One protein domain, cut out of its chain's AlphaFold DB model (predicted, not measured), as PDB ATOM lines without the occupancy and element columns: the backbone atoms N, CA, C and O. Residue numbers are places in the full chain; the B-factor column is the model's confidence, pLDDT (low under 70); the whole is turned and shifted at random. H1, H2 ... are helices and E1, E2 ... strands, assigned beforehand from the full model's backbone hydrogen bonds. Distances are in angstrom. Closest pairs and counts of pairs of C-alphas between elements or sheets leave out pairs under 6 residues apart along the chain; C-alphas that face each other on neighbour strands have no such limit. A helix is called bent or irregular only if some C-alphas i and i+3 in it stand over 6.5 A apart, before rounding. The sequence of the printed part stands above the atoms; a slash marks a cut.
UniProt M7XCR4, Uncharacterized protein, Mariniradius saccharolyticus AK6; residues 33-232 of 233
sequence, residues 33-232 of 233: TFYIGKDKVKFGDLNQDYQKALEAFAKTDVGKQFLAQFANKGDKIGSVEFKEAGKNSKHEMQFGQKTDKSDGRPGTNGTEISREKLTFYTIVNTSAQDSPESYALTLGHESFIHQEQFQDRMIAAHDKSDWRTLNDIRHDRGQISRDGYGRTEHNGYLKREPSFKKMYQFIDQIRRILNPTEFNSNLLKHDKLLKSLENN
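AT A GLANCE: This is residues 33 to 232 of the 233 residues of an uncharacterized protein of Mariniradius saccharolyticus AK6 (UniProt M7XCR4). A strongly twisted five-stranded sheet has the long bent helix H3 over one face; its arm H3a runs through the core between E4 and E5 and the helices H6 and H7. H1 and H5 also pack on H3a, and H4 folds back along the second arm, H3b, as a helical hairpin. The 200 printed residues hold five named strands and seven named helices, in the order E1 E2 H1 H2 E3 E4 E5 H3 H4 H5 H6 H7; the mixed sheet runs E2 E1 E3 E5 E4, and the class is mixed, helices and strands. The whole is compact and rounded, with a radius of gyration of the C-alphas of 16.3 A and spans of 46 by 41 by 34 A.

IN THESE COORDINATES: Find C-alpha 33 at (-8.320, 41.024, 46.404), where E1, residues 33 to 36, begins. E2 is 39 to 41, H1 48 to 59 and H2 61 to 67. E3, 92 to 98, is 19.1 A long, E4, 107 to 113, 20.3 A, and E5, 118 to 125, 22.9 A. H3, 132 to 159, was assigned as one helix by its hydrogen bonds but is bent, with C-alphas 149 and 152 7.8 A apart; its arms are H3a, 132 to 149, 24.8 A, and H3b, 152 to 159. H4 is 163 to 178, 22.2 A, H5 183 to 190, and H6 194 to 206, 19.3 A. H7, 212 to 230, runs 26.9 A to C-alpha 230 at (1.531, 54.550, 17.091). H3a and H6 are irregular: C-alphas 145 and 148 are 7.0 A apart, 195 and 198 7.9 A.

HOW THE PARTS SIT: Look first at the sheet: E1 and E2 form an antiparallel hairpin, with N 41 and O 34 at 2.8 A. E1 and E3 are parallel, N 97 and O 35 at 2.8 A; so are E3 and E5, N 94 and O 120 at 2.8 A. E5 and E4 form an antiparallel hairpin, N 112 and O 119 at 2.8 A. The arm H3a is on this sheet at a height of 8.9 A, over E5 and E4. H3a touches H6 at a shallow tilt of 22 degrees, opposite ways, closest at the C-alphas of Phe 144 and Met 199, 5.5 A. H3a touches H7 with residues 133 to 137 alone, closest at the C-alphas of Glu 133 and Phe 215, 5.1 A. H1 touches H3a, closest at the C-alphas of Ala 53 and Ala 136, 4.6 A. H5 touches H7, closest at the C-alphas of His 186 and Leu 226, 6.4 A. H2 touches H6, closest at the C-alphas of Val 62 and Phe 202, 6.1 A. H3b and H4 form a helical hairpin, their closest C-alphas those of Ala 157 and Leu 166, 5.5 A. Every O i to N i+4 pair is within hydrogen-bond range in H1, H2, H3b, H4, H5 and H7; in H3a 11 of 14 are, in H6 7 of 9.

THE WHOLE: The two C-alphas farthest apart, those of Ser 161 and Thr 213, are 47.1 A apart. The printed part has no cut, and its one long link is H2 to E3, 24 residues. Look for pLDDT under 70 at residues 101, 180 and 231 to 232.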
ATOM      1  N   THR A  33      -6.859  40.845  46.355       94.38
ATOM      2  CA  THR A  33      -8.320  41.024  46.404       94.38
ATOM      3  C   THR A  33      -8.957  41.090  45.011       94.38
ATOM      4  O   THR A  33      -8.311  41.433  44.016       94.38
ATOM      5  N   PHE A  34     -10.247  40.740  44.925       95.06
ATOM      6  CA  PHE A  34     -10.996  40.656  43.667       95.06
ATOM      7  C   PHE A  34     -12.233  41.546  43.678       95.06
ATOM      8  O   PHE A  34     -12.883  41.682  44.714       95.06
ATOM      9  N   TYR A  35     -12.585  42.105  42.518       95.06
ATOM     10  CA  TYR A  35     -13.711  43.032  42.386       95.06
ATOM     11  C   TYR A  35     -14.570  42.762  41.144       95.06
ATOM     12  O   TYR A  35     -14.048  42.444  40.073       95.06
ATOM     13  N   ILE A  36     -15.888  42.954  41.264       93.00
ATOM     14  CA  ILE A  36     -16.821  43.073  40.130       93.00
ATOM     15  C   ILE A  36     -17.454  44.448  40.201       93.00
ATOM     16  O   ILE A  36     -18.208  44.746  41.126       93.00
ATOM     17  N   GLY A  37     -17.142  45.311  39.234       88.06
ATOM     18  CA  GLY A  37     -17.427  46.722  39.445       88.06
ATOM     19  C   GLY A  37     -16.821  47.137  40.787       88.06
ATOM     20  O   GLY A  37     -15.646  46.876  41.016       88.06
ATOM     21  N   LYS A  38     -17.595  47.809  41.649       86.94
ATOM     22  CA  LYS A  38     -17.090  48.389  42.913       86.94
ATOM     23  C   LYS A  38     -17.106  47.406  44.081       86.94
ATOM     24  O   LYS A  38     -16.599  47.731  45.151       86.94
ATOM     25  N   ASP A  39     -17.687  46.233  43.883       91.81
ATOM     26  CA  ASP A  39     -17.951  45.292  44.957       91.81
ATOM     27  C   ASP A  39     -16.770  44.333  45.104       91.81
ATOM     28  O   ASP A  39     -16.379  43.678  44.134       91.81
ATOM     29  N   LYS A  40     -16.193  44.256  46.314       93.00
ATOM     30  CA  LYS A  40     -15.188  43.241  46.666       93.00
ATOM     31  C   LYS A  40     -15.881  41.879  46.677       93.00
ATOM     32  O   LYS A  40     -16.902  41.708  47.340       93.00
ATOM     33  N   VAL A  41     -15.319  40.914  45.963       93.25
ATOM     34  CA  VAL A  41     -15.876  39.565  45.807       93.25
ATOM     35  C   VAL A  41     -14.831  38.495  46.108       93.25
ATOM     36  O   VAL A  41     -13.640  38.786  46.251       93.25
ATOM     37  N   LYS A  42     -15.255  37.233  46.191       93.94
ATOM     38  CA  LYS A  42     -14.326  36.099  46.237       93.94
ATOM     39  C   LYS A  42     -13.904  35.725  44.817       93.94
ATOM     40  O   LYS A  42     -14.639  35.949  43.860       93.94
ATOM     41  N   PHE A  43     -12.754  35.062  44.686       94.62
ATOM     42  CA  PHE A  43     -12.264  34.565  43.393       94.62
ATOM     43  C   PHE A  43     -13.325  33.761  42.619       94.62
ATOM     44  O   PHE A  43     -13.505  33.965  41.423       94.62
ATOM     45  N   GLY A  44     -14.065  32.890  43.316       95.44
ATOM     46  CA  GLY A  44     -15.095  32.039  42.713       95.44
ATOM     47  C   GLY A  44     -16.322  32.781  42.175       95.44
ATOM     48  O   GLY A  44     -17.063  32.197  41.387       95.44
ATOM     49  N   ASP A  45     -16.517  34.047  42.555       95.56
ATOM     50  CA  ASP A  45     -17.646  34.872  42.109       95.56
ATOM     51  C   ASP A  45     -17.358  35.574  40.767       95.56
ATOM     52  O   ASP A  45     -18.277  36.057  40.103       95.56
ATOM     53  N   LEU A  46     -16.086  35.638  40.350       94.44
ATOM     54  CA  LEU A  46     -15.676  36.234  39.078       94.44
ATOM     55  C   LEU A  46     -16.239  35.451  37.881       94.44
ATOM     56  O   LEU A  46     -16.612  34.283  37.978       94.44
ATOM     57  N   ASN A  47     -16.239  36.067  36.701       93.31
ATOM     58  CA  ASN A  47     -16.529  35.361  35.457       93.31
ATOM     59  C   ASN A  47     -15.570  34.162  35.288       93.31
ATOM     60  O   ASN A  47     -14.369  34.295  35.506       93.31
ATOM     61  N   GLN A  48     -16.086  32.999  34.872       96.06
ATOM     62  CA  GLN A  48     -15.297  31.759  34.786       96.06
ATOM     63  C   GLN A  48     -14.072  31.870  33.870       96.06
ATOM     64  O   GLN A  48     -13.025  31.299  34.171       96.06
ATOM     65  N   ASP A  49     -14.171  32.605  32.765       96.56
ATOM     66  CA  ASP A  49     -13.041  32.798  31.859       96.56
ATOM     67  C   ASP A  49     -12.023  33.784  32.430       96.56
ATOM     68  O   ASP A  49     -10.819  33.592  32.254       96.56
ATOM     69  N   TYR A  50     -12.472  34.770  33.209       96.69
ATOM     70  CA  TYR A  50     -11.567  35.629  33.965       96.69
ATOM     71  C   TYR A  50     -10.866  34.880  35.112       96.69
ATOM     72  O   TYR A  50      -9.666  35.062  35.314       96.69
ATOM     73  N   GLN A  51     -11.559  33.961  35.796       97.69
ATOM     74  CA  GLN A  51     -10.939  33.054  36.771       97.69
ATOM     75  C   GLN A  51      -9.824  32.226  36.118       97.69
ATOM     76  O   GLN A  51      -8.701  32.201  36.621       97.69
ATOM     77  N   LYS A  52     -10.100  31.601  34.961       98.31
ATOM     78  CA  LYS A  52      -9.090  30.847  34.194       98.31
ATOM     79  C   LYS A  52      -7.897  31.723  33.812       98.31
ATOM     80  O   LYS A  52      -6.761  31.267  33.913       98.31
ATOM     81  N   ALA A  53      -8.142  32.963  33.391       98.44
ATOM     82  CA  ALA A  53      -7.096  33.907  33.013       98.44
ATOM     83  C   ALA A  53      -6.191  34.291  34.194       98.44
ATOM     84  O   ALA A  53      -4.968  34.223  34.071       98.44
ATOM     85  N   LEU A  54      -6.777  34.644  35.342       98.25
ATOM     86  CA  LEU A  54      -6.039  34.970  36.567       98.25
ATOM     87  C   LEU A  54      -5.248  33.770  37.092       98.25
ATOM     88  O   LEU A  54      -4.084  33.911  37.464       98.25
ATOM     89  N   GLU A  55      -5.845  32.578  37.087       98.62
ATOM     90  CA  GLU A  55      -5.142  31.361  37.483       98.62
ATOM     91  C   GLU A  55      -3.997  31.033  36.512       98.62
ATOM     92  O   GLU A  55      -2.903  30.679  36.950       98.62
ATOM     93  N   ALA A  56      -4.205  31.186  35.201       98.81
ATOM     94  CA  ALA A  56      -3.153  30.989  34.207       98.81
ATOM     95  C   ALA A  56      -2.012  31.999  34.379       98.81
ATOM     96  O   ALA A  56      -0.846  31.611  34.343       98.81
ATOM     97  N   PHE A  57      -2.339  33.267  34.640       98.75
ATOM     98  CA  PHE A  57      -1.367  34.298  34.987       98.75
ATOM     99  C   PHE A  57      -0.551  33.892  36.223       98.75
ATOM    100  O   PHE A  57       0.679  33.856  36.161       98.75
ATOM    101  N   ALA A  58      -1.216  33.469  37.302       98.62
ATOM    102  CA  ALA A  58      -0.573  33.007  38.533       98.62
ATOM    103  C   ALA A  58       0.239  31.706  38.374       98.62
ATOM    104  O   ALA A  58       1.116  31.427  39.192       98.62
ATOM    105  N   LYS A  59      -0.034  30.903  37.339       98.62
ATOM    106  CA  LYS A  59       0.722  29.687  36.996       98.62
ATOM    107  C   LYS A  59       1.986  29.961  36.178       98.62
ATOM    108  O   LYS A  59       2.842  29.082  36.109       98.62
ATOM    109  N   THR A  60       2.126  31.137  35.565       98.81
ATOM    110  CA  THR A  60       3.402  31.544  34.950       98.81
ATOM    111  C   THR A  60       4.441  31.840  36.032       98.81
ATOM    112  O   THR A  60       4.086  32.320  37.109       98.81
ATOM    113  N   ASP A  61       5.732  31.608  35.768       98.62
ATOM    114  CA  ASP A  61       6.769  31.910  36.765       98.62
ATOM    115  C   ASP A  61       6.823  33.414  37.049       98.62
ATOM    116  O   ASP A  61       6.907  33.820  38.207       98.62
ATOM    117  N   VAL A  62       6.743  34.250  36.005       98.50
ATOM    118  CA  VAL A  62       6.819  35.711  36.169       98.50
ATOM    119  C   VAL A  62       5.560  36.291  36.811       98.50
ATOM    120  O   VAL A  62       5.677  37.161  37.670       98.50
ATOM    121  N   GLY A  63       4.369  35.775  36.488       98.50
ATOM    122  CA  GLY A  63       3.120  36.171  37.142       98.50
ATOM    123  C   GLY A  63       3.078  35.730  38.602       98.50
ATOM    124  O   GLY A  63       2.761  36.533  39.477       98.50
ATOM    125  N   LYS A  64       3.511  34.499  38.906       98.38
ATOM    126  CA  LYS A  64       3.644  34.034  40.291       98.38
ATOM    127  C   LYS A  64       4.619  34.892  41.090       98.38
ATOM    128  O   LYS A  64       4.299  35.275  42.209       98.38
ATOM    129  N   GLN A  65       5.794  35.195  40.535       97.94
ATOM    130  CA  GLN A  65       6.789  36.052  41.188       97.94
ATOM    131  C   GLN A  65       6.260  37.464  41.424       97.94
ATOM    132  O   GLN A  65       6.525  38.037  42.475       97.94
ATOM    133  N   PHE A  66       5.515  38.019  40.470       97.88
ATOM    134  CA  PHE A  66       4.875  39.320  40.601       97.88
ATOM    135  C   PHE A  66       3.856  39.336  41.748       97.88
ATOM    136  O   PHE A  66       3.983  40.138  42.670       97.88
ATOM    137  N   LEU A  67       2.911  38.392  41.745       97.62
ATOM    138  CA  LEU A  67       1.870  38.276  42.771       97.62
ATOM    139  C   LEU A  67       2.444  37.972  44.158       97.62
ATOM    140  O   LEU A  67       2.006  38.548  45.150       97.62
ATOM    141  N   ALA A  68       3.470  37.120  44.229       97.12
ATOM    142  CA  ALA A  68       4.128  36.747  45.478       97.12
ATOM    143  C   ALA A  68       4.783  37.932  46.197       97.12
ATOM    144  O   ALA A  68       5.124  37.805  47.365       97.12
ATOM    145  N   GLN A  69       4.977  39.080  45.536       96.88
ATOM    146  CA  GLN A  69       5.438  40.288  46.219       96.88
ATOM    147  C   GLN A  69       4.380  40.842  47.174       96.88
ATOM    148  O   GLN A  69       4.757  41.391  48.202       96.88
ATOM    149  N   PHE A  70       3.099  40.697  46.842       96.00
ATOM    150  CA  PHE A  70       1.970  41.266  47.584       96.00
ATOM    151  C   PHE A  70       1.206  40.232  48.404       96.00
ATOM    152  O   PHE A  70       0.581  40.594  49.389       96.00
ATOM    153  N   ALA A  71       1.266  38.962  48.007       95.75
ATOM    154  CA  ALA A  71       0.513  37.900  48.650       95.75
ATOM    155  C   ALA A  71       0.828  37.771  50.146       95.75
ATOM    156  O   ALA A  71       1.988  37.853  50.566       95.75
ATOM    157  N   ASN A  72      -0.195  37.460  50.931       93.94
ATOM    158  CA  ASN A  72      -0.029  36.894  52.257       93.94
ATOM    159  C   ASN A  72       0.204  35.385  52.203       93.94
ATOM    160  O   ASN A  72      -0.122  34.684  51.240       93.94
ATOM    161  N   LYS A  73       0.722  34.851  53.312       93.69
ATOM    162  CA  LYS A  73       0.743  33.406  53.528       93.69
ATOM    163  C   LYS A  73      -0.693  32.879  53.572       93.69
ATOM    164  O   LYS A  73      -1.448  33.225  54.474       93.69
ATOM    165  N   GLY A  74      -1.003  31.959  52.669       92.56
ATOM    166  CA  GLY A  74      -2.307  31.318  52.542       92.56
ATOM    167  C   GLY A  74      -3.173  31.887  51.419       92.56
ATOM    168  O   GLY A  74      -4.177  31.252  51.098       92.56
ATOM    169  N   ASP A  75      -2.777  33.001  50.789       93.75
ATOM    170  CA  ASP A  75      -3.494  33.565  49.644       93.75
ATOM    171  C   ASP A  75      -3.574  32.566  48.493       93.75
ATOM    172  O   ASP A  75      -2.644  31.785  48.245       93.75
ATOM    173  N   LYS A  76      -4.697  32.606  47.765       94.81
ATOM    174  CA  LYS A  76      -4.972  31.697  46.650       94.81
ATOM    175  C   LYS A  76      -5.530  32.411  45.431       94.81
ATOM    176  O   LYS A  76      -6.426  33.242  45.540       94.81
ATOM    177  N   ILE A  77      -5.065  31.983  44.261       96.50
ATOM    178  CA  ILE A  77      -5.683  32.269  42.963       96.50
ATOM    179  C   ILE A  77      -5.894  30.934  42.255       96.50
ATOM    180  O   ILE A  77      -4.935  30.296  41.813       96.50
ATOM    181  N   GLY A  78      -7.147  30.481  42.185       95.81
ATOM    182  CA  GLY A  78      -7.469  29.135  41.710       95.81
ATOM    183  C   GLY A  78      -6.678  28.068  42.476       95.81
ATOM    184  O   GLY A  78      -6.735  27.998  43.704       95.81
ATOM    185  N   SER A  79      -5.912  27.245  41.754       96.25
ATOM    186  CA  SER A  79      -5.049  26.211  42.349       96.25
ATOM    187  C   SER A  79      -3.688  26.704  42.868       96.25
ATOM    188  O   SER A  79      -2.940  25.916  43.451       96.25
ATOM    189  N   VAL A  80      -3.332  27.977  42.666       97.19
ATOM    190  CA  VAL A  80      -2.045  28.535  43.108       97.19
ATOM    191  C   VAL A  80      -2.173  29.072  44.528       97.19
ATOM    192  O   VAL A  80      -2.974  29.964  44.774       97.19
ATOM    193  N   GLU A  81      -1.355  28.552  45.447       95.81
ATOM    194  CA  GLU A  81      -1.264  29.005  46.841       95.81
ATOM    195  C   GLU A  81       0.091  29.671  47.122       95.81
ATOM    196  O   GLU A  81       1.151  29.144  46.753       95.81
ATOM    197  N   PHE A  82       0.056  30.809  47.816       96.06
ATOM    198  CA  PHE A  82       1.236  31.522  48.299       96.06
ATOM    199  C   PHE A  82       1.568  31.073  49.722       96.06
ATOM    200  O   PHE A  82       0.779  31.212  50.650       96.06
ATOM    201  N   LYS A  83       2.751  30.481  49.902       94.75
ATOM    202  CA  LYS A  83       3.140  29.836  51.172       94.75
ATOM    203  C   LYS A  83       3.813  30.781  52.167       94.75
ATOM    204  O   LYS A  83       4.002  30.412  53.327       94.75
ATOM    205  N   GLU A  84       4.179  31.969  51.712       94.19
ATOM    206  CA  GLU A  84       4.930  32.970  52.460       94.19
ATOM    207  C   GLU A  84       4.358  34.351  52.152       94.19
ATOM    208  O   GLU A  84       3.804  34.561  51.073       94.19
ATOM    209  N   ALA A  85       4.495  35.272  53.105       95.75
ATOM    210  CA  ALA A  85       4.144  36.665  52.884       95.75
ATOM    211  C   ALA A  85       5.212  37.346  52.019       95.75
ATOM    212  O   ALA A  85       6.413  37.187  52.253       95.75
ATOM    213  N   GLY A  86       4.766  38.110  51.030       95.75
ATOM    214  CA  GLY A  86       5.626  38.845  50.120       95.75
ATOM    215  C   GLY A  86       6.311  40.055  50.752       95.75
ATOM    216  O   GLY A  86       5.835  40.632  51.727       95.75
ATOM    217  N   LYS A  87       7.417  40.505  50.142       95.62
ATOM    218  CA  LYS A  87       8.166  41.704  50.578       95.62
ATOM    219  C   LYS A  87       7.310  42.982  50.649       95.62
ATOM    220  O   LYS A  87       7.633  43.891  51.407       95.62
ATOM    221  N   ASN A  88       6.232  43.036  49.869       95.31
ATOM    222  CA  ASN A  88       5.321  44.164  49.730       95.31
ATOM    223  C   ASN A  88       3.923  43.840  50.287       95.31
ATOM    224  O   ASN A  88       2.988  44.560  49.961       95.31
ATOM    225  N   SER A  89       3.750  42.807  51.125       94.19
ATOM    226  CA  SER A  89       2.424  42.388  51.625       94.19
ATOM    227  C   SER A  89       1.727  43.397  52.546       94.19
ATOM    228  O   SER A  89       0.576  43.221  52.920       94.19
ATOM    229  N   LYS A  90       2.402  44.489  52.924       93.12
ATOM    230  CA  LYS A  90       1.778  45.667  53.559       93.12
ATOM    231  C   LYS A  90       1.038  46.581  52.571       93.12
ATOM    232  O   LYS A  90       0.374  47.526  52.988       93.12
ATOM    233  N   HIS A  91       1.220  46.353  51.277       95.06
ATOM    234  CA  HIS A  91       0.537  47.031  50.186       95.06
ATOM    235  C   HIS A  91      -0.419  46.055  49.514       95.06
ATOM    236  O   HIS A  91      -0.271  44.843  49.644       95.06
ATOM    237  N   GLU A  92      -1.389  46.585  48.783       93.50
ATOM    238  CA  GLU A  92      -2.465  45.779  48.218       93.50
ATOM    239  C   GLU A  92      -2.328  45.635  46.701       93.50
ATOM    240  O   GLU A  92      -1.933  46.580  46.010       93.50
ATOM    241  N   MET A  93      -2.687  44.452  46.193       95.69
ATOM    242  CA  MET A  93      -2.846  44.182  44.767       95.69
ATOM    243  C   MET A  93      -4.276  43.716  44.491       95.69
ATOM    244  O   MET A  93      -4.700  42.668  44.978       95.69
ATOM    245  N   GLN A  94      -5.001  44.479  43.677       96.25
ATOM    246  CA  GLN A  94      -6.401  44.225  43.352       96.25
ATOM    247  C   GLN A  94      -6.576  43.811  41.891       96.25
ATOM    248  O   GLN A  94      -5.995  44.407  40.978       96.25
ATOM    249  N   PHE A  95      -7.451  42.835  41.662       96.50
ATOM    250  CA  PHE A  95      -7.872  42.414  40.329       96.50
ATOM    251  C   PHE A  95      -9.379  42.580  40.159       96.50
ATOM    252  O   PHE A  95     -10.184  41.855  40.742       96.50
ATOM    253  N   GLY A  96      -9.772  43.533  39.324       93.88
ATOM    254  CA  GLY A  96     -11.167  43.815  39.019       93.88
ATOM    255  C   GLY A  96     -11.590  43.268  37.663       93.88
ATOM    256  O   GLY A  96     -10.792  43.207  36.727       93.88
ATOM    257  N   GLN A  97     -12.869  42.936  37.532       92.44
ATOM    258  CA  GLN A  97     -13.546  42.876  36.242       92.44
ATOM    259  C   GLN A  97     -14.601  43.975  36.150       92.44
ATOM    260  O   GLN A  97     -15.332  44.250  37.107       92.44
ATOM    261  N   LYS A  98     -14.718  44.582  34.971       89.50
ATOM    262  CA  LYS A  98     -15.850  45.441  34.617       89.50
ATOM    263  C   LYS A  98     -16.601  44.850  33.433       89.50
ATOM    264  O   LYS A  98     -16.003  44.274  32.530       89.50
ATOM    265  N   THR A  99     -17.913  45.039  33.433       81.75
ATOM    266  CA  THR A  99     -18.829  44.550  32.390       81.75
ATOM    267  C   THR A  99     -19.392  45.691  31.537       81.75
ATOM    268  O   THR A  99     -20.434  45.535  30.901       81.75
ATOM    269  N   ASP A 100     -18.749  46.860  31.572       73.94
ATOM    270  CA  ASP A 100     -19.217  48.067  30.895       73.94
ATOM    271  C   ASP A 100     -18.872  48.042  29.402       73.94
ATOM    272  O   ASP A 100     -17.706  48.156  29.014       73.94
ATOM    273  N   LYS A 101     -19.918  47.933  28.577       69.94
ATOM    274  CA  LYS A 101     -19.835  47.898  27.111       69.94
ATOM    275  C   LYS A 101     -19.515  49.255  26.482       69.94
ATOM    276  O   LYS A 101     -19.195  49.296  25.298       69.94
ATOM    277  N   SER A 102     -19.662  50.356  27.221       73.94
ATOM    278  CA  SER A 102     -19.431  51.707  26.694       73.94
ATOM    279  C   SER A 102     -17.945  52.062  26.591       73.94
ATOM    280  O   SER A 102     -17.572  52.927  25.798       73.94
ATOM    281  N   ASP A 103     -17.090  51.358  27.334       70.56
ATOM    282  CA  ASP A 103     -15.641  51.515  27.287       70.56
ATOM    283  C   ASP A 103     -15.011  50.388  26.458       70.56
ATOM    284  O   ASP A 103     -14.930  49.245  26.894       70.56
ATOM    285  N   GLY A 104     -14.529  50.704  25.255       73.94
ATOM    286  CA  GLY A 104     -13.890  49.724  24.372       73.94
ATOM    287  C   GLY A 104     -12.503  49.251  24.825       73.94
ATOM    288  O   GLY A 104     -11.901  48.422  24.144       73.94
ATOM    289  N   ARG A 105     -11.951  49.777  25.929       83.00
ATOM    290  CA  ARG A 105     -10.601  49.411  26.377       83.00
ATOM    291  C   ARG A 105     -10.563  48.003  26.979       83.00
ATOM    292  O   ARG A 105     -11.362  47.720  27.876       83.00
ATOM    293  N   PRO A 106      -9.597  47.155  26.569       89.50
ATOM    294  CA  PRO A 106      -9.423  45.815  27.131       89.50
ATOM    295  C   PRO A 106      -9.141  45.819  28.638       89.50
ATOM    296  O   PRO A 106      -9.697  44.996  29.367       89.50
ATOM    297  N   GLY A 107      -8.317  46.755  29.111       90.75
ATOM    298  CA  GLY A 107      -7.866  46.811  30.496       90.75
ATOM    299  C   GLY A 107      -7.494  48.216  30.957       90.75
ATOM    300  O   GLY A 107      -7.556  49.190  30.201       90.75
ATOM    301  N   THR A 108      -7.209  48.337  32.248       90.31
ATOM    302  CA  THR A 108      -6.661  49.545  32.871       90.31
ATOM    303  C   THR A 108      -5.894  49.162  34.130       90.31
ATOM    304  O   THR A 108      -6.385  48.361  34.924       90.31
ATOM    305  N   ASN A 109      -4.748  49.798  34.362       91.75
ATOM    306  CA  ASN A 109      -4.008  49.729  35.619       91.75
ATOM    307  C   ASN A 109      -4.047  51.059  36.382       91.75
ATOM    308  O   ASN A 109      -4.153  52.148  35.806       91.75
ATOM    309  N   GLY A 110      -3.892  50.992  37.698       90.62
ATOM    310  CA  GLY A 110      -3.881  52.171  38.543       90.62
ATOM    311  C   GLY A 110      -3.227  51.966  39.892       90.62
ATOM    312  O   GLY A 110      -2.758  50.885  40.244       90.62
ATOM    313  N   THR A 111      -3.140  53.074  40.621       93.00
ATOM    314  CA  THR A 111      -2.580  53.090  41.965       93.00
ATOM    315  C   THR A 111      -3.339  54.106  42.789       93.00
ATOM    316  O   THR A 111      -3.410  55.280  42.418       93.00
ATOM    317  N   GLU A 112      -3.870  53.659  43.913       92.75
ATOM    318  CA  GLU A 112      -4.368  54.510  44.978       92.75
ATOM    319  C   GLU A 112      -3.296  54.673  46.046       92.75
ATOM    320  O   GLU A 112      -2.544  53.750  46.371       92.75
ATOM    321  N   ILE A 113      -3.218  55.886  46.580       91.88
ATOM    322  CA  ILE A 113      -2.196  56.282  47.536       91.88
ATOM    323  C   ILE A 113      -2.906  56.732  48.803       91.88
ATOM    324  O   ILE A 113      -3.653  57.710  48.788       91.88
ATOM    325  N   SER A 114      -2.629  56.048  49.906       92.94
ATOM    326  CA  SER A 114      -3.008  56.482  51.249       92.94
ATOM    327  C   SER A 114      -1.756  56.691  52.101       92.94
ATOM    328  O   SER A 114      -0.645  56.351  51.691       92.94
ATOM    329  N   ARG A 115      -1.910  57.237  53.312       90.06
ATOM    330  CA  ARG A 115      -0.792  57.314  54.268       90.06
ATOM    331  C   ARG A 115      -0.325  55.940  54.742       90.06
ATOM    332  O   ARG A 115       0.840  55.793  55.081       90.06
ATOM    333  N   GLU A 116      -1.222  54.961  54.767       90.75
ATOM    334  CA  GLU A 116      -0.970  53.646  55.360       90.75
ATOM    335  C   GLU A 116      -0.404  52.659  54.340       90.75
ATOM    336  O   GLU A 116       0.529  51.918  54.640       90.75
ATOM    337  N   LYS A 117      -0.934  52.679  53.115       92.56
ATOM    338  CA  LYS A 117      -0.544  51.758  52.045       92.56
ATOM    339  C   LYS A 117      -0.723  52.341  50.647       92.56
ATOM    340  O   LYS A 117      -1.494  53.284  50.435       92.56
ATOM    341  N   LEU A 118      -0.031  51.719  49.699       95.50
ATOM    342  CA  LEU A 118      -0.351  51.773  48.280       95.50
ATOM    343  C   LEU A 118      -1.292  50.621  47.930       95.50
ATOM    344  O   LEU A 118      -1.094  49.499  48.399       95.50
ATOM    345  N   THR A 119      -2.261  50.902  47.069       95.31
ATOM    346  CA  THR A 119      -3.131  49.892  46.466       95.31
ATOM    347  C   THR A 119      -2.936  49.946  44.962       95.31
ATOM    348  O   THR A 119      -3.277  50.937  44.320       95.31
ATOM    349  N   PHE A 120      -2.353  48.897  44.396       95.31
ATOM    350  CA  PHE A 120      -2.231  48.724  42.955       95.31
ATOM    351  C   PHE A 120      -3.430  47.935  42.448       95.31
ATOM    352  O   PHE A 120      -3.850  46.976  43.090       95.31
ATOM    353  N   TYR A 121      -3.980  48.318  41.300       94.81
ATOM    354  CA  TYR A 121      -5.125  47.615  40.737       94.81
ATOM    355  C   TYR A 121      -4.990  47.411  39.235       94.81
ATOM    356  O   TYR A 121      -4.520  48.285  38.508       94.81
ATOM    357  N   THR A 122      -5.459  46.255  38.771       94.81
ATOM    358  CA  THR A 122      -5.679  45.952  37.356       94.81
ATOM    359  C   THR A 122      -7.145  45.600  37.148       94.81
ATOM    360  O   THR A 122      -7.681  44.722  37.823       94.81
ATOM    361  N   ILE A 123      -7.803  46.278  36.212       93.38
ATOM    362  CA  ILE A 123      -9.200  46.035  35.851       93.38
ATOM    363  C   ILE A 123      -9.250  45.524  34.418       93.38
ATOM    364  O   ILE A 123      -8.804  46.212  33.502       93.38
ATOM    365  N   VAL A 124      -9.852  44.354  34.217       93.94
ATOM    366  CA  VAL A 124     -10.113  43.782  32.892       93.94
ATOM    367  C   VAL A 124     -11.554  44.066  32.480       93.94
ATOM    368  O   VAL A 124     -12.493  43.854  33.249       93.94
ATOM    369  N   ASN A 125     -11.754  44.552  31.254       91.75
ATOM    370  CA  ASN A 125     -13.084  44.680  30.677       91.75
ATOM    371  C   ASN A 125     -13.530  43.353  30.061       91.75
ATOM    372  O   ASN A 125     -13.196  43.041  28.918       91.75
ATOM    373  N   THR A 126     -14.346  42.602  30.795       89.06
ATOM    374  CA  THR A 126     -14.883  41.310  30.343       89.06
ATOM    375  C   THR A 126     -16.035  41.448  29.349       89.06
ATOM    376  O   THR A 126     -16.644  40.458  28.966       89.06
ATOM    377  N   SER A 127     -16.398  42.675  28.965       84.88
ATOM    378  CA  SER A 127     -17.366  42.932  27.894       84.88
ATOM    379  C   SER A 127     -16.719  43.349  26.569       84.88
ATOM    380  O   SER A 127     -17.377  43.281  25.534       84.88
ATOM    381  N   ALA A 128     -15.442  43.751  26.593       80.19
ATOM    382  CA  ALA A 128     -14.668  44.135  25.409       80.19
ATOM    383  C   ALA A 128     -13.802  42.987  24.857       80.19
ATOM    384  O   ALA A 128     -13.170  43.136  23.812       80.19
ATOM    385  N   GLN A 129     -13.746  41.860  25.564       82.19
ATOM    386  CA  GLN A 129     -12.997  40.666  25.179       82.19
ATOM    387  C   GLN A 129     -13.811  39.427  25.563       82.19
ATOM    388  O   GLN A 129     -14.777  39.534  26.316       82.19
ATOM    389  N   ASP A 130     -13.455  38.274  25.012       85.25
ATOM    390  CA  ASP A 130     -14.344  37.111  24.954       85.25
ATOM    391  C   ASP A 130     -13.662  35.778  25.295       85.25
ATOM    392  O   ASP A 130     -14.296  34.731  25.194       85.25
ATOM    393  N   SER A 131     -12.393  35.795  25.717       95.06
ATOM    394  CA  SER A 131     -11.634  34.568  25.996       95.06
ATOM    395  C   SER A 131     -10.677  34.696  27.186       95.06
ATOM    396  O   SER A 131     -10.112  35.777  27.405       95.06
ATOM    397  N   PRO A 132     -10.404  33.598  27.921       97.44
ATOM    398  CA  PRO A 132      -9.354  33.558  28.942       97.44
ATOM    399  C   PRO A 132      -7.998  34.052  28.426       97.44
ATOM    400  O   PRO A 132      -7.265  34.726  29.146       97.44
ATOM    401  N   GLU A 133      -7.666  33.747  27.173       98.06
ATOM    402  CA  GLU A 133      -6.430  34.147  26.509       98.06
ATOM    403  C   GLU A 133      -6.316  35.665  26.369       98.06
ATOM    404  O   GLU A 133      -5.272  36.235  26.689       98.06
ATOM    405  N   SER A 134      -7.392  36.323  25.930       96.19
ATOM    406  CA  SER A 134      -7.445  37.784  25.806       96.19
ATOM    407  C   SER A 134      -7.320  38.477  27.170       96.19
ATOM    408  O   SER A 134      -6.490  39.376  27.351       96.19
ATOM    409  N   TYR A 135      -8.042  37.977  28.177       97.50
ATOM    410  CA  TYR A 135      -7.972  38.491  29.542       97.50
ATOM    411  C   TYR A 135      -6.586  38.308  30.146       97.50
ATOM    412  O   TYR A 135      -6.059  39.229  30.762       97.50
ATOM    413  N   ALA A 136      -5.963  37.146  29.949       98.25
ATOM    414  CA  ALA A 136      -4.646  36.887  30.501       98.25
ATOM    415  C   ALA A 136      -3.565  37.722  29.808       98.25
ATOM    416  O   ALA A 136      -2.668  38.237  30.476       98.25
ATOM    417  N   LEU A 137      -3.677  37.930  28.493       97.94
ATOM    418  CA  LEU A 137      -2.817  38.869  27.778       97.94
ATOM    419  C   LEU A 137      -2.970  40.294  28.326       97.94
ATOM    420  O   LEU A 137      -1.963  40.964  28.540       97.94
ATOM    421  N   THR A 138      -4.201  40.720  28.621       97.19
ATOM    422  CA  THR A 138      -4.480  42.012  29.264       97.19
ATOM    423  C   THR A 138      -3.855  42.094  30.657       97.19
ATOM    424  O   THR A 138      -3.180  43.067  30.958       97.19
ATOM    425  N   LEU A 139      -3.996  41.063  31.496       98.00
ATOM    426  CA  LEU A 139      -3.358  41.022  32.819       98.00
ATOM    427  C   LEU A 139      -1.836  41.192  32.719       98.00
ATOM    428  O   LEU A 139      -1.256  41.984  33.461       98.00
ATOM    429  N   GLY A 140      -1.196  40.491  31.779       98.19
ATOM    430  CA  GLY A 140       0.234  40.640  31.507       98.19
ATOM    431  C   GLY A 140       0.607  42.031  31.001       98.19
ATOM    432  O   GLY A 140       1.581  42.603  31.482       98.19
ATOM    433  N   HIS A 141      -0.178  42.591  30.080       97.44
ATOM    434  CA  HIS A 141       0.008  43.944  29.557       97.44
ATOM    435  C   HIS A 141      -0.026  44.978  30.688       97.44
ATOM    436  O   HIS A 141       0.943  45.698  30.916       97.44
ATOM    437  N   GLU A 142      -1.111  45.005  31.456       96.25
ATOM    438  CA  GLU A 142      -1.301  45.972  32.535       96.25
ATOM    439  C   GLU A 142      -0.242  45.814  33.641       96.25
ATOM    440  O   GLU A 142       0.275  46.813  34.146       96.25
ATOM    441  N   SER A 143       0.150  44.575  33.963       96.31
ATOM    442  CA  SER A 143       1.147  44.296  35.006       96.31
ATOM    443  C   SER A 143       2.578  44.623  34.566       96.31
ATOM    444  O   SER A 143       3.305  45.295  35.293       96.31
ATOM    445  N   PHE A 144       3.007  44.151  33.391       97.44
ATOM    446  CA  PHE A 144       4.423  44.158  32.990       97.44
ATOM    447  C   PHE A 144       4.804  45.283  32.031       97.44
ATOM    448  O   PHE A 144       5.982  45.627  31.957       97.44
ATOM    449  N   ILE A 145       3.851  45.838  31.276       95.56
ATOM    450  CA  ILE A 145       4.121  46.983  30.397       95.56
ATOM    451  C   ILE A 145       3.922  48.277  31.167       95.56
ATOM    452  O   ILE A 145       4.777  49.145  31.068       95.56
ATOM    453  N   HIS A 146       2.851  48.378  31.954       92.94
ATOM    454  CA  HIS A 146       2.528  49.605  32.669       92.94
ATOM    455  C   HIS A 146       2.972  49.552  34.133       92.94
ATOM    456  O   HIS A 146       3.851  50.306  34.526       92.94
ATOM    457  N   GLN A 147       2.426  48.656  34.961       92.19
ATOM    458  CA  GLN A 147       2.581  48.752  36.419       92.19
ATOM    459  C   GLN A 147       4.019  48.586  36.935       92.19
ATOM    460  O   GLN A 147       4.516  49.382  37.740       92.19
ATOM    461  N   GLU A 148       4.697  47.525  36.510       91.25
ATOM    462  CA  GLU A 148       5.954  47.108  37.129       91.25
ATOM    463  C   GLU A 148       7.104  48.106  36.918       91.25
ATOM    464  O   GLU A 148       8.042  48.137  37.716       91.25
ATOM    465  N   GLN A 149       7.009  48.982  35.913       88.12
ATOM    466  CA  GLN A 149       8.027  49.999  35.635       88.12
ATOM    467  C   GLN A 149       8.231  50.989  36.790       88.12
ATOM    468  O   GLN A 149       9.332  51.512  36.986       88.12
ATOM    469  N   PHE A 150       7.174  51.262  37.557       91.75
ATOM    470  CA  PHE A 150       7.184  52.258  38.630       91.75
ATOM    471  C   PHE A 150       6.909  51.671  40.014       91.75
ATOM    472  O   PHE A 150       7.265  52.306  41.008       91.75
ATOM    473  N   GLN A 151       6.326  50.474  40.099       94.25
ATOM    474  CA  GLN A 151       5.864  49.859  41.345       94.25
ATOM    475  C   GLN A 151       6.908  49.886  42.473       94.25
ATOM    476  O   GLN A 151       6.639  50.432  43.541       94.25
ATOM    477  N   ASP A 152       8.109  49.345  42.241       95.25
ATOM    478  CA  ASP A 152       9.142  49.254  43.284       95.25
ATOM    479  C   ASP A 152       9.619  50.647  43.744       95.25
ATOM    480  O   ASP A 152       9.876  50.859  44.930       95.25
ATOM    481  N   ARG A 153       9.688  51.628  42.830       96.56
ATOM    482  CA  ARG A 153      10.049  53.018  43.165       96.56
ATOM    483  C   ARG A 153       8.949  53.706  43.971       96.56
ATOM    484  O   ARG A 153       9.265  54.427  44.915       96.56
ATOM    485  N   MET A 154       7.679  53.478  43.623       96.88
ATOM    486  CA  MET A 154       6.540  54.019  44.371       96.88
ATOM    487  C   MET A 154       6.499  53.456  45.789       96.88
ATOM    488  O   MET A 154       6.385  54.224  46.737       96.88
ATOM    489  N   ILE A 155       6.657  52.138  45.932       97.25
ATOM    490  CA  ILE A 155       6.711  51.453  47.229       97.25
ATOM    491  C   ILE A 155       7.864  51.998  48.072       97.25
ATOM    492  O   ILE A 155       7.654  52.434  49.199       97.25
ATOM    493  N   ALA A 156       9.071  52.078  47.505       97.88
ATOM    494  CA  ALA A 156      10.233  52.583  48.229       97.88
ATOM    495  C   ALA A 156      10.077  54.045  48.686       97.88
ATOM    496  O   ALA A 156      10.573  54.403  49.755       97.88
ATOM    497  N   ALA A 157       9.422  54.894  47.886       98.19
ATOM    498  CA  ALA A 157       9.136  56.278  48.255       98.19
ATOM    499  C   ALA A 157       8.058  56.360  49.348       98.19
ATOM    500  O   ALA A 157       8.245  57.062  50.341       98.19
ATOM    501  N   HIS A 158       6.965  55.604  49.199       97.62
ATOM    502  CA  HIS A 158       5.874  55.532  50.174       97.62
ATOM    503  C   HIS A 158       6.366  55.057  51.545       97.62
ATOM    504  O   HIS A 158       6.145  55.731  52.549       97.62
ATOM    505  N   ASP A 159       7.160  53.990  51.569       96.56
ATOM    506  CA  ASP A 159       7.740  53.408  52.782       96.56
ATOM    507  C   ASP A 159       8.630  54.360  53.570       96.56
ATOM    508  O   ASP A 159       8.746  54.263  54.792       96.56
ATOM    509  N   LYS A 160       9.274  55.289  52.864       97.62
ATOM    510  CA  LYS A 160      10.129  56.322  53.452       97.62
ATOM    511  C   LYS A 160       9.363  57.600  53.777       97.62
ATOM    512  O   LYS A 160       9.976  58.562  54.230       97.62
ATOM    513  N   SER A 161       8.050  57.631  53.532       97.06
ATOM    514  CA  SER A 161       7.236  58.851  53.569       97.06
ATOM    515  C   SER A 161       7.813  59.976  52.692       97.06
ATOM    516  O   SER A 161       7.643  61.160  52.988       97.06
ATOM    517  N   ASP A 162       8.499  59.619  51.603       97.88
ATOM    518  CA  ASP A 162       9.054  60.559  50.630       97.88
ATOM    519  C   ASP A 162       7.976  60.954  49.613       97.88
ATOM    520  O   ASP A 162       7.928  60.502  48.465       97.88
ATOM    521  N   TRP A 163       7.067  61.812  50.074       95.38
ATOM    522  CA  TRP A 163       5.927  62.287  49.288       95.38
ATOM    523  C   TRP A 163       6.340  63.084  48.053       95.38
ATOM    524  O   TRP A 163       5.588  63.132  47.082       95.38
ATOM    525  N   ARG A 164       7.531  63.694  48.066       96.81
ATOM    526  CA  ARG A 164       8.053  64.415  46.907       96.81
ATOM    527  C   ARG A 164       8.399  63.434  45.795       96.81
ATOM    528  O   ARG A 164       7.824  63.538  44.718       96.81
ATOM    529  N   THR A 165       9.239  62.441  46.084       97.19
ATOM    530  CA  THR A 165       9.599  61.413  45.100       97.19
ATOM    531  C   THR A 165       8.366  60.650  44.612       97.19
ATOM    532  O   THR A 165       8.248  60.364  43.422       97.19
ATOM    533  N   LEU A 166       7.409  60.353  45.499       95.12
ATOM    534  CA  LEU A 166       6.163  59.689  45.108       95.12
ATOM    535  C   LEU A 166       5.328  60.540  44.132       95.12
ATOM    536  O   LEU A 166       4.781  60.007  43.164       95.12
ATOM    537  N   ASN A 167       5.253  61.855  44.356       94.06
ATOM    538  CA  ASN A 167       4.571  62.784  43.455       94.06
ATOM    539  C   ASN A 167       5.292  62.928  42.111       94.06
ATOM    540  O   ASN A 167       4.616  62.967  41.084       94.06
ATOM    541  N   ASP A 168       6.625  62.945  42.105       95.75
ATOM    542  CA  ASP A 168       7.423  62.990  40.876       95.75
ATOM    543  C   ASP A 168       7.173  61.729  40.026       95.75
ATOM    544  O   ASP A 168       6.841  61.826  38.847       95.75
ATOM    545  N   ILE A 169       7.180  60.535  40.638       94.56
ATOM    546  CA  ILE A 169       6.859  59.277  39.935       94.56
ATOM    547  C   ILE A 169       5.427  59.299  39.381       94.56
ATOM    548  O   ILE A 169       5.179  58.874  38.250       94.56
ATOM    549  N   ARG A 170       4.462  59.800  40.162       90.69
ATOM    550  CA  ARG A 170       3.071  59.942  39.709       90.69
ATOM    551  C   ARG A 170       2.964  60.917  38.535       90.69
ATOM    552  O   ARG A 170       2.165  60.676  37.629       90.69
ATOM    553  N   HIS A 171       3.737  62.001  38.552       90.44
ATOM    554  CA  HIS A 171       3.795  62.957  37.454       90.44
ATOM    555  C   HIS A 171       4.324  62.294  36.182       90.44
ATOM    556  O   HIS A 171       3.640  62.349  35.160       90.44
ATOM    557  N   ASP A 172       5.464  61.603  36.260       89.06
ATOM    558  CA  ASP A 172       6.073  60.885  35.133       89.06
ATOM    559  C   ASP A 172       5.087  59.888  34.510       89.06
ATOM    560  O   ASP A 172       4.835  59.904  33.303       89.06
ATOM    561  N   ARG A 173       4.429  59.080  35.349       87.44
ATOM    562  CA  ARG A 173       3.396  58.133  34.911       87.44
ATOM    563  C   ARG A 173       2.213  58.838  34.238       87.44
ATOM    564  O   ARG A 173       1.676  58.361  33.239       87.44
ATOM    565  N   GLY A 174       1.807  59.991  34.769       84.75
ATOM    566  CA  GLY A 174       0.769  60.830  34.176       84.75
ATOM    567  C   GLY A 174       1.145  61.352  32.787       84.75
ATOM    568  O   GLY A 174       0.282  61.399  31.912       84.75
ATOM    569  N   GLN A 175       2.415  61.701  32.560       84.62
ATOM    570  CA  GLN A 175       2.902  62.118  31.241       84.62
ATOM    571  C   GLN A 175       2.868  60.961  30.241       84.62
ATOM    572  O   GLN A 175       2.360  61.131  29.137       84.62
ATOM    573  N   ILE A 176       3.300  59.766  30.651       82.44
ATOM    574  CA  ILE A 176       3.257  58.557  29.814       82.44
ATOM    575  C   ILE A 176       1.818  58.215  29.398       82.44
ATOM    576  O   ILE A 176       1.543  57.942  28.230       82.44
ATOM    577  N   SER A 177       0.859  58.298  30.325       77.62
ATOM    578  CA  SER A 177      -0.553  58.065  30.000       77.62
ATOM    579  C   SER A 177      -1.118  59.107  29.021       77.62
ATOM    580  O   SER A 177      -1.937  58.764  28.166       77.62
ATOM    581  N   ARG A 178      -0.671  60.367  29.118       79.50
ATOM    582  CA  ARG A 178      -1.075  61.468  28.224       79.50
ATOM    583  C   ARG A 178      -0.397  61.416  26.857       79.50
ATOM    584  O   ARG A 178      -0.934  61.988  25.913       79.50
ATOM    585  N   ASP A 179       0.715  60.700  26.734       75.06
ATOM    586  CA  ASP A 179       1.446  60.460  25.488       75.06
ATOM    587  C   ASP A 179       0.712  59.463  24.566       75.06
ATOM    588  O   ASP A 179       1.300  58.528  24.045       75.06
ATOM    589  N   GLY A 180      -0.606  59.595  24.389       69.25
ATOM    590  CA  GLY A 180      -1.388  58.672  23.560       69.25
ATOM    591  C   GLY A 180      -1.554  57.281  24.181       69.25
ATOM    592  O   GLY A 180      -1.396  56.282  23.489       69.25
ATOM    593  N   TYR A 181      -1.903  57.219  25.472       75.88
ATOM    594  CA  TYR A 181      -2.210  55.977  26.199       75.88
ATOM    595  C   TYR A 181      -1.009  55.058  26.456       75.88
ATOM    596  O   TYR A 181      -1.151  53.841  26.412       75.88
ATOM    597  N   GLY A 182       0.160  55.621  26.771       82.25
ATOM    598  CA  GLY A 182       1.362  54.825  27.036       82.25
ATOM    599  C   GLY A 182       2.138  54.456  25.774       82.25
ATOM    600  O   GLY A 182       2.848  53.454  25.769       82.25
ATOM    601  N   ARG A 183       2.046  55.269  24.711       85.88
ATOM    602  CA  ARG A 183       2.728  55.051  23.423       85.88
ATOM    603  C   ARG A 183       4.207  54.735  23.579       85.88
ATOM    604  O   ARG A 183       4.695  53.808  22.942       85.88
ATOM    605  N   THR A 184       4.920  55.476  24.425       89.19
ATOM    606  CA  THR A 184       6.338  55.207  24.698       89.19
ATOM    607  C   THR A 184       6.553  53.780  25.227       89.19
ATOM    608  O   THR A 184       7.423  53.069  24.727       89.19
ATOM    609  N   GLU A 185       5.722  53.311  26.164       92.38
ATOM    610  CA  GLU A 185       5.812  51.951  26.712       92.38
ATOM    611  C   GLU A 185       5.397  50.889  25.685       92.38
ATOM    612  O   GLU A 185       6.079  49.881  25.509       92.38
ATOM    613  N   HIS A 186       4.311  51.132  24.946       93.62
ATOM    614  CA  HIS A 186       3.846  50.239  23.881       93.62
ATOM    615  C   HIS A 186       4.889  50.085  22.778       93.62
ATOM    616  O   HIS A 186       5.153  48.968  22.336       93.62
ATOM    617  N   ASN A 187       5.529  51.180  22.368       93.00
ATOM    618  CA  ASN A 187       6.589  51.169  21.368       93.00
ATOM    619  C   ASN A 187       7.818  50.410  21.861       93.00
ATOM    620  O   ASN A 187       8.386  49.627  21.100       93.00
ATOM    621  N   GLY A 188       8.215  50.599  23.121       94.31
ATOM    622  CA  GLY A 188       9.317  49.843  23.706       94.31
ATOM    623  C   GLY A 188       9.026  48.338  23.757       94.31
ATOM    624  O   GLY A 188       9.884  47.522  23.400       94.31
ATOM    625  N   TYR A 189       7.785  47.955  24.077       95.94
ATOM    626  CA  TYR A 189       7.324  46.570  23.962       95.94
ATOM    627  C   TYR A 189       7.365  46.067  22.501       95.94
ATOM    628  O   TYR A 189       7.970  45.043  22.188       95.94
ATOM    629  N   LEU A 190       6.807  46.804  21.543       95.62
ATOM    630  CA  LEU A 190       6.813  46.386  20.136       95.62
ATOM    631  C   LEU A 190       8.236  46.262  19.557       95.62
ATOM    632  O   LEU A 190       8.488  45.406  18.705       95.62
ATOM    633  N   LYS A 191       9.179  47.077  20.046       95.50
ATOM    634  CA  LYS A 191      10.601  47.077  19.658       95.50
ATOM    635  C   LYS A 191      11.455  46.069  20.425       95.50
ATOM    636  O   LYS A 191      12.650  45.963  20.156       95.50
ATOM    637  N   ARG A 192      10.863  45.289  21.333       95.44
ATOM    638  CA  ARG A 192      11.570  44.289  22.148       95.44
ATOM    639  C   ARG A 192      12.654  44.875  23.047       95.44
ATOM    640  O   ARG A 192      13.688  44.243  23.261       95.44
ATOM    641  N   GLU A 193      12.408  46.058  23.601       96.31
ATOM    642  CA  GLU A 193      13.347  46.676  24.533       96.31
ATOM    643  C   GLU A 193      13.534  45.815  25.800       96.31
ATOM    644  O   GLU A 193      12.579  45.179  26.271       96.31
ATOM    645  N   PRO A 194      14.750  45.775  26.384       95.06
ATOM    646  CA  PRO A 194      15.052  44.926  27.539       95.06
ATOM    647  C   PRO A 194      14.188  45.191  28.779       95.06
ATOM    648  O   PRO A 194      13.974  44.275  29.574       95.06
ATOM    649  N   SER A 195      13.677  46.414  28.936       92.69
ATOM    650  CA  SER A 195      12.754  46.813  30.008       92.69
ATOM    651  C   SER A 195      11.477  45.965  30.038       92.69
ATOM    652  O   SER A 195      10.955  45.695  31.114       92.69
ATOM    653  N   PHE A 196      11.037  45.436  28.892       96.12
ATOM    654  CA  PHE A 196       9.818  44.625  28.763       96.12
ATOM    655  C   PHE A 196      10.086  43.115  28.802       96.12
ATOM    656  O   PHE A 196       9.224  42.313  28.434       96.12
ATOM    657  N   LYS A 197      11.277  42.688  29.248       96.81
ATOM    658  CA  LYS A 197      11.676  41.269  29.274       96.81
ATOM    659  C   LYS A 197      10.644  40.365  29.954       96.81
ATOM    660  O   LYS A 197      10.379  39.273  29.450       96.81
ATOM    661  N   LYS A 198      10.056  40.816  31.066       97.75
ATOM    662  CA  LYS A 198       9.048  40.047  31.809       97.75
ATOM    663  C   LYS A 198       7.771  39.821  31.005       97.75
ATOM    664  O   LYS A 198       7.238  38.718  31.061       97.75
ATOM    665  N   MET A 199       7.354  40.776  30.172       98.00
ATOM    666  CA  MET A 199       6.223  40.579  29.262       98.00
ATOM    667  C   MET A 199       6.504  39.475  28.231       98.00
ATOM    668  O   MET A 199       5.645  38.635  27.981       98.00
ATOM    669  N   TYR A 200       7.715  39.393  27.666       98.12
ATOM    670  CA  TYR A 200       8.045  38.295  26.737       98.12
ATOM    671  C   TYR A 200       8.118  36.940  27.440       98.12
ATOM    672  O   TYR A 200       7.617  35.950  26.912       98.12
ATOM    673  N   GLN A 201       8.707  36.895  28.638       98.56
ATOM    674  CA  GLN A 201       8.736  35.676  29.449       98.56
ATOM    675  C   GLN A 201       7.319  35.210  29.788       98.56
ATOM    676  O   GLN A 201       7.020  34.023  29.674       98.56
ATOM    677  N   PHE A 202       6.440  36.151  30.132       98.69
ATOM    678  CA  PHE A 202       5.028  35.897  30.363       98.69
ATOM    679  C   PHE A 202       4.352  35.304  29.125       98.69
ATOM    680  O   PHE A 202       3.772  34.225  29.218       98.69
ATOM    681  N   ILE A 203       4.483  35.958  27.965       98.50
ATOM    682  CA  ILE A 203       3.933  35.497  26.680       98.50
ATOM    683  C   ILE A 203       4.381  34.059  26.368       98.50
ATOM    684  O   ILE A 203       3.563  33.221  25.986       98.50
ATOM    685  N   ASP A 204       5.664  33.744  26.551       98.19
ATOM    686  CA  ASP A 204       6.201  32.410  26.265       98.19
ATOM    687  C   ASP A 204       5.699  31.338  27.240       98.19
ATOM    688  O   ASP A 204       5.500  30.185  26.846       98.19
ATOM    689  N   GLN A 205       5.483  31.700  28.506       98.62
ATOM    690  CA  GLN A 205       4.970  30.794  29.533       98.62
ATOM    691  C   GLN A 205       3.471  30.556  29.371       98.62
ATOM    692  O   GLN A 205       3.025  29.408  29.397       98.62
ATOM    693  N   ILE A 206       2.686  31.611  29.150       98.06
ATOM    694  CA  ILE A 206       1.228  31.497  29.153       98.06
ATOM    695  C   ILE A 206       0.678  30.756  27.935       98.06
ATOM    696  O   ILE A 206      -0.297  30.017  28.065       98.06
ATOM    697  N   ARG A 207       1.364  30.827  26.786       95.69
ATOM    698  CA  ARG A 207       1.076  29.997  25.599       95.69
ATOM    699  C   ARG A 207       1.095  28.494  25.876       95.69
ATOM    700  O   ARG A 207       0.536  27.734  25.097       95.69
ATOM    701  N   ARG A 208       1.790  28.056  26.931       96.31
ATOM    702  CA  ARG A 208       1.892  26.642  27.331       96.31
ATOM    703  C   ARG A 208       0.829  26.243  28.354       96.31
ATOM    704  O   ARG A 208       0.688  25.058  28.636       96.31
ATOM    705  N   ILE A 209       0.135  27.223  28.931       97.75
ATOM    706  CA  ILE A 209      -0.880  27.034  29.971       97.75
ATOM    707  C   ILE A 209      -2.284  27.127  29.366       97.75
ATOM    708  O   ILE A 209      -3.147  26.319  29.699       97.75
ATOM    709  N   LEU A 210      -2.506  28.109  28.491       97.56
ATOM    710  CA  LEU A 210      -3.764  28.327  27.776       97.56
ATOM    711  C   LEU A 210      -3.715  27.740  26.360       97.56
ATOM    712  O   LEU A 210      -2.701  27.169  25.954       97.56
ATOM    713  N   ASN A 211      -4.804  27.868  25.594       97.81
ATOM    714  CA  ASN A 211      -4.829  27.378  24.220       97.81
ATOM    715  C   ASN A 211      -3.846  28.199  23.355       97.81
ATOM    716  O   ASN A 211      -4.053  29.399  23.161       97.81
ATOM    717  N   PRO A 212      -2.785  27.585  22.793       97.00
ATOM    718  CA  PRO A 212      -1.746  28.326  22.081       97.00
ATOM    719  C   PRO A 212      -2.258  28.987  20.796       97.00
ATOM    720  O   PRO A 212      -1.774  30.056  20.425       97.00
ATOM    721  N   THR A 213      -3.230  28.380  20.112       97.38
ATOM    722  CA  THR A 213      -3.803  28.917  18.871       97.38
ATOM    723  C   THR A 213      -4.648  30.156  19.158       97.38
ATOM    724  O   THR A 213      -4.430  31.201  18.543       97.38
ATOM    725  N   GLU A 214      -5.555  30.062  20.133       96.88
ATOM    726  CA  GLU A 214      -6.368  31.187  20.624       96.88
ATOM    727  C   GLU A 214      -5.474  32.318  21.146       96.88
ATOM    728  O   GLU A 214      -5.644  33.486  20.787       96.88
ATOM    729  N   PHE A 215      -4.454  31.977  21.937       97.25
ATOM    730  CA  PHE A 215      -3.554  32.965  22.517       97.25
ATOM    731  C   PHE A 215      -2.758  33.706  21.445       97.25
ATOM    732  O   PHE A 215      -2.680  34.933  21.469       97.25
ATOM    733  N   ASN A 216      -2.196  32.990  20.468       97.44
ATOM    734  CA  ASN A 216      -1.448  33.622  19.382       97.44
ATOM    735  C   ASN A 216      -2.342  34.509  18.506       97.44
ATOM    736  O   ASN A 216      -1.902  35.577  18.082       97.44
ATOM    737  N   SER A 217      -3.597  34.114  18.275       96.94
ATOM    738  CA  SER A 217      -4.585  34.954  17.588       96.94
ATOM    739  C   SER A 217      -4.844  36.258  18.352       96.94
ATOM    740  O   SER A 217      -4.773  37.346  17.774       96.94
ATOM    741  N   ASN A 218      -5.066  36.173  19.667       96.50
ATOM    742  CA  ASN A 218      -5.270  37.343  20.523       96.50
ATOM    743  C   ASN A 218      -4.028  38.239  20.608       96.50
ATOM    744  O   ASN A 218      -4.153  39.459  20.523       96.50
ATOM    745  N   LEU A 219      -2.829  37.656  20.669       97.31
ATOM    746  CA  LEU A 219      -1.576  38.408  20.646       97.31
ATOM    747  C   LEU A 219      -1.391  39.193  19.341       97.31
ATOM    748  O   LEU A 219      -1.008  40.358  19.373       97.31
ATOM    749  N   LEU A 220      -1.710  38.592  18.190       96.94
ATOM    750  CA  LEU A 220      -1.646  39.294  16.905       96.94
ATOM    751  C   LEU A 220      -2.621  40.477  16.851       96.94
ATOM    752  O   LEU A 220      -2.257  41.545  16.355       96.94
ATOM    753  N   LYS A 221      -3.849  40.308  17.364       94.81
ATOM    754  CA  LYS A 221      -4.840  41.396  17.463       94.81
ATOM    755  C   LYS A 221      -4.337  42.517  18.373       94.81
ATOM    756  O   LYS A 221      -4.401  43.682  17.988       94.81
ATOM    757  N   HIS A 222      -3.803  42.155  19.535       94.56
ATOM    758  CA  HIS A 222      -3.209  43.073  20.499       94.56
ATOM    759  C   HIS A 222      -2.065  43.886  19.881       94.56
ATOM    760  O   HIS A 222      -2.132  45.111  19.844       94.56
ATOM    761  N   ASP A 223      -1.055  43.228  19.310       95.69
ATOM    762  CA  ASP A 223       0.108  43.919  18.747       95.69
ATOM    763  C   ASP A 223      -0.285  44.807  17.555       95.69
ATOM    764  O   ASP A 223       0.284  45.882  17.355       95.69
ATOM    765  N   LYS A 224      -1.284  44.392  16.762       94.06
ATOM    766  CA  LYS A 224      -1.845  45.215  15.682       94.06
ATOM    767  C   LYS A 224      -2.549  46.461  16.224       94.06
ATOM    768  O   LYS A 224      -2.389  47.532  15.641       94.06
ATOM    769  N   LEU A 225      -3.305  46.335  17.317       90.06
ATOM    770  CA  LEU A 225      -3.944  47.471  17.979       90.06
ATOM    771  C   LEU A 225      -2.887  48.468  18.469       90.06
ATOM    772  O   LEU A 225      -2.978  49.641  18.119       90.06
ATOM    773  N   LEU A 226      -1.848  48.005  19.171       91.00
ATOM    774  CA  LEU A 226      -0.778  48.882  19.660       91.00
ATOM    775  C   LEU A 226      -0.067  49.621  18.515       91.00
ATOM    776  O   LEU A 226       0.102  50.834  18.575       91.00
ATOM    777  N   LYS A 227       0.244  48.927  17.411       90.50
ATOM    778  CA  LYS A 227       0.809  49.561  16.202       90.50
ATOM    779  C   LYS A 227      -0.118  50.604  15.581       90.50
ATOM    780  O   LYS A 227       0.345  51.582  15.005       90.50
ATOM    781  N   SER A 228      -1.434  50.409  15.646       86.19
ATOM    782  CA  SER A 228      -2.380  51.408  15.133       86.19
ATOM    783  C   SER A 228      -2.403  52.676  15.988       86.19
ATOM    784  O   SER A 228      -2.566  53.765  15.447       86.19
ATOM    785  N   LEU A 229      -2.177  52.554  17.300       79.50
ATOM    786  CA  LEU A 229      -2.073  53.699  18.205       79.50
ATOM    787  C   LEU A 229      -0.794  54.512  17.954       79.50
ATOM    788  O   LEU A 229      -0.824  55.730  18.102       79.50
ATOM    789  N   GLU A 230       0.289  53.870  17.499       72.62
ATOM    790  CA  GLU A 230       1.531  54.550  17.091       72.62
ATOM    791  C   GLU A 230       1.319  55.515  15.910       72.62
ATOM    792  O   GLU A 230       1.937  56.573  15.874       72.62
ATOM    793  N   ASN A 231       0.435  55.176  14.963       63.16
ATOM    794  CA  ASN A 231       0.280  55.899  13.692       63.16
ATOM    795  C   ASN A 231      -0.798  57.002  13.699       63.16
ATOM    796  O   ASN A 231      -0.947  57.706  12.704       63.16
ATOM    797  N   ASN A 232      -1.584  57.125  14.774       58.78
ATOM    798  CA  ASN A 232      -2.760  58.005  14.831       58.78
ATOM    799  C   ASN A 232      -2.521  59.345  15.564       58.78
ATOM    800  O   ASN A 232      -3.486  60.066  15.825       58.78
TER     801      ASN A 232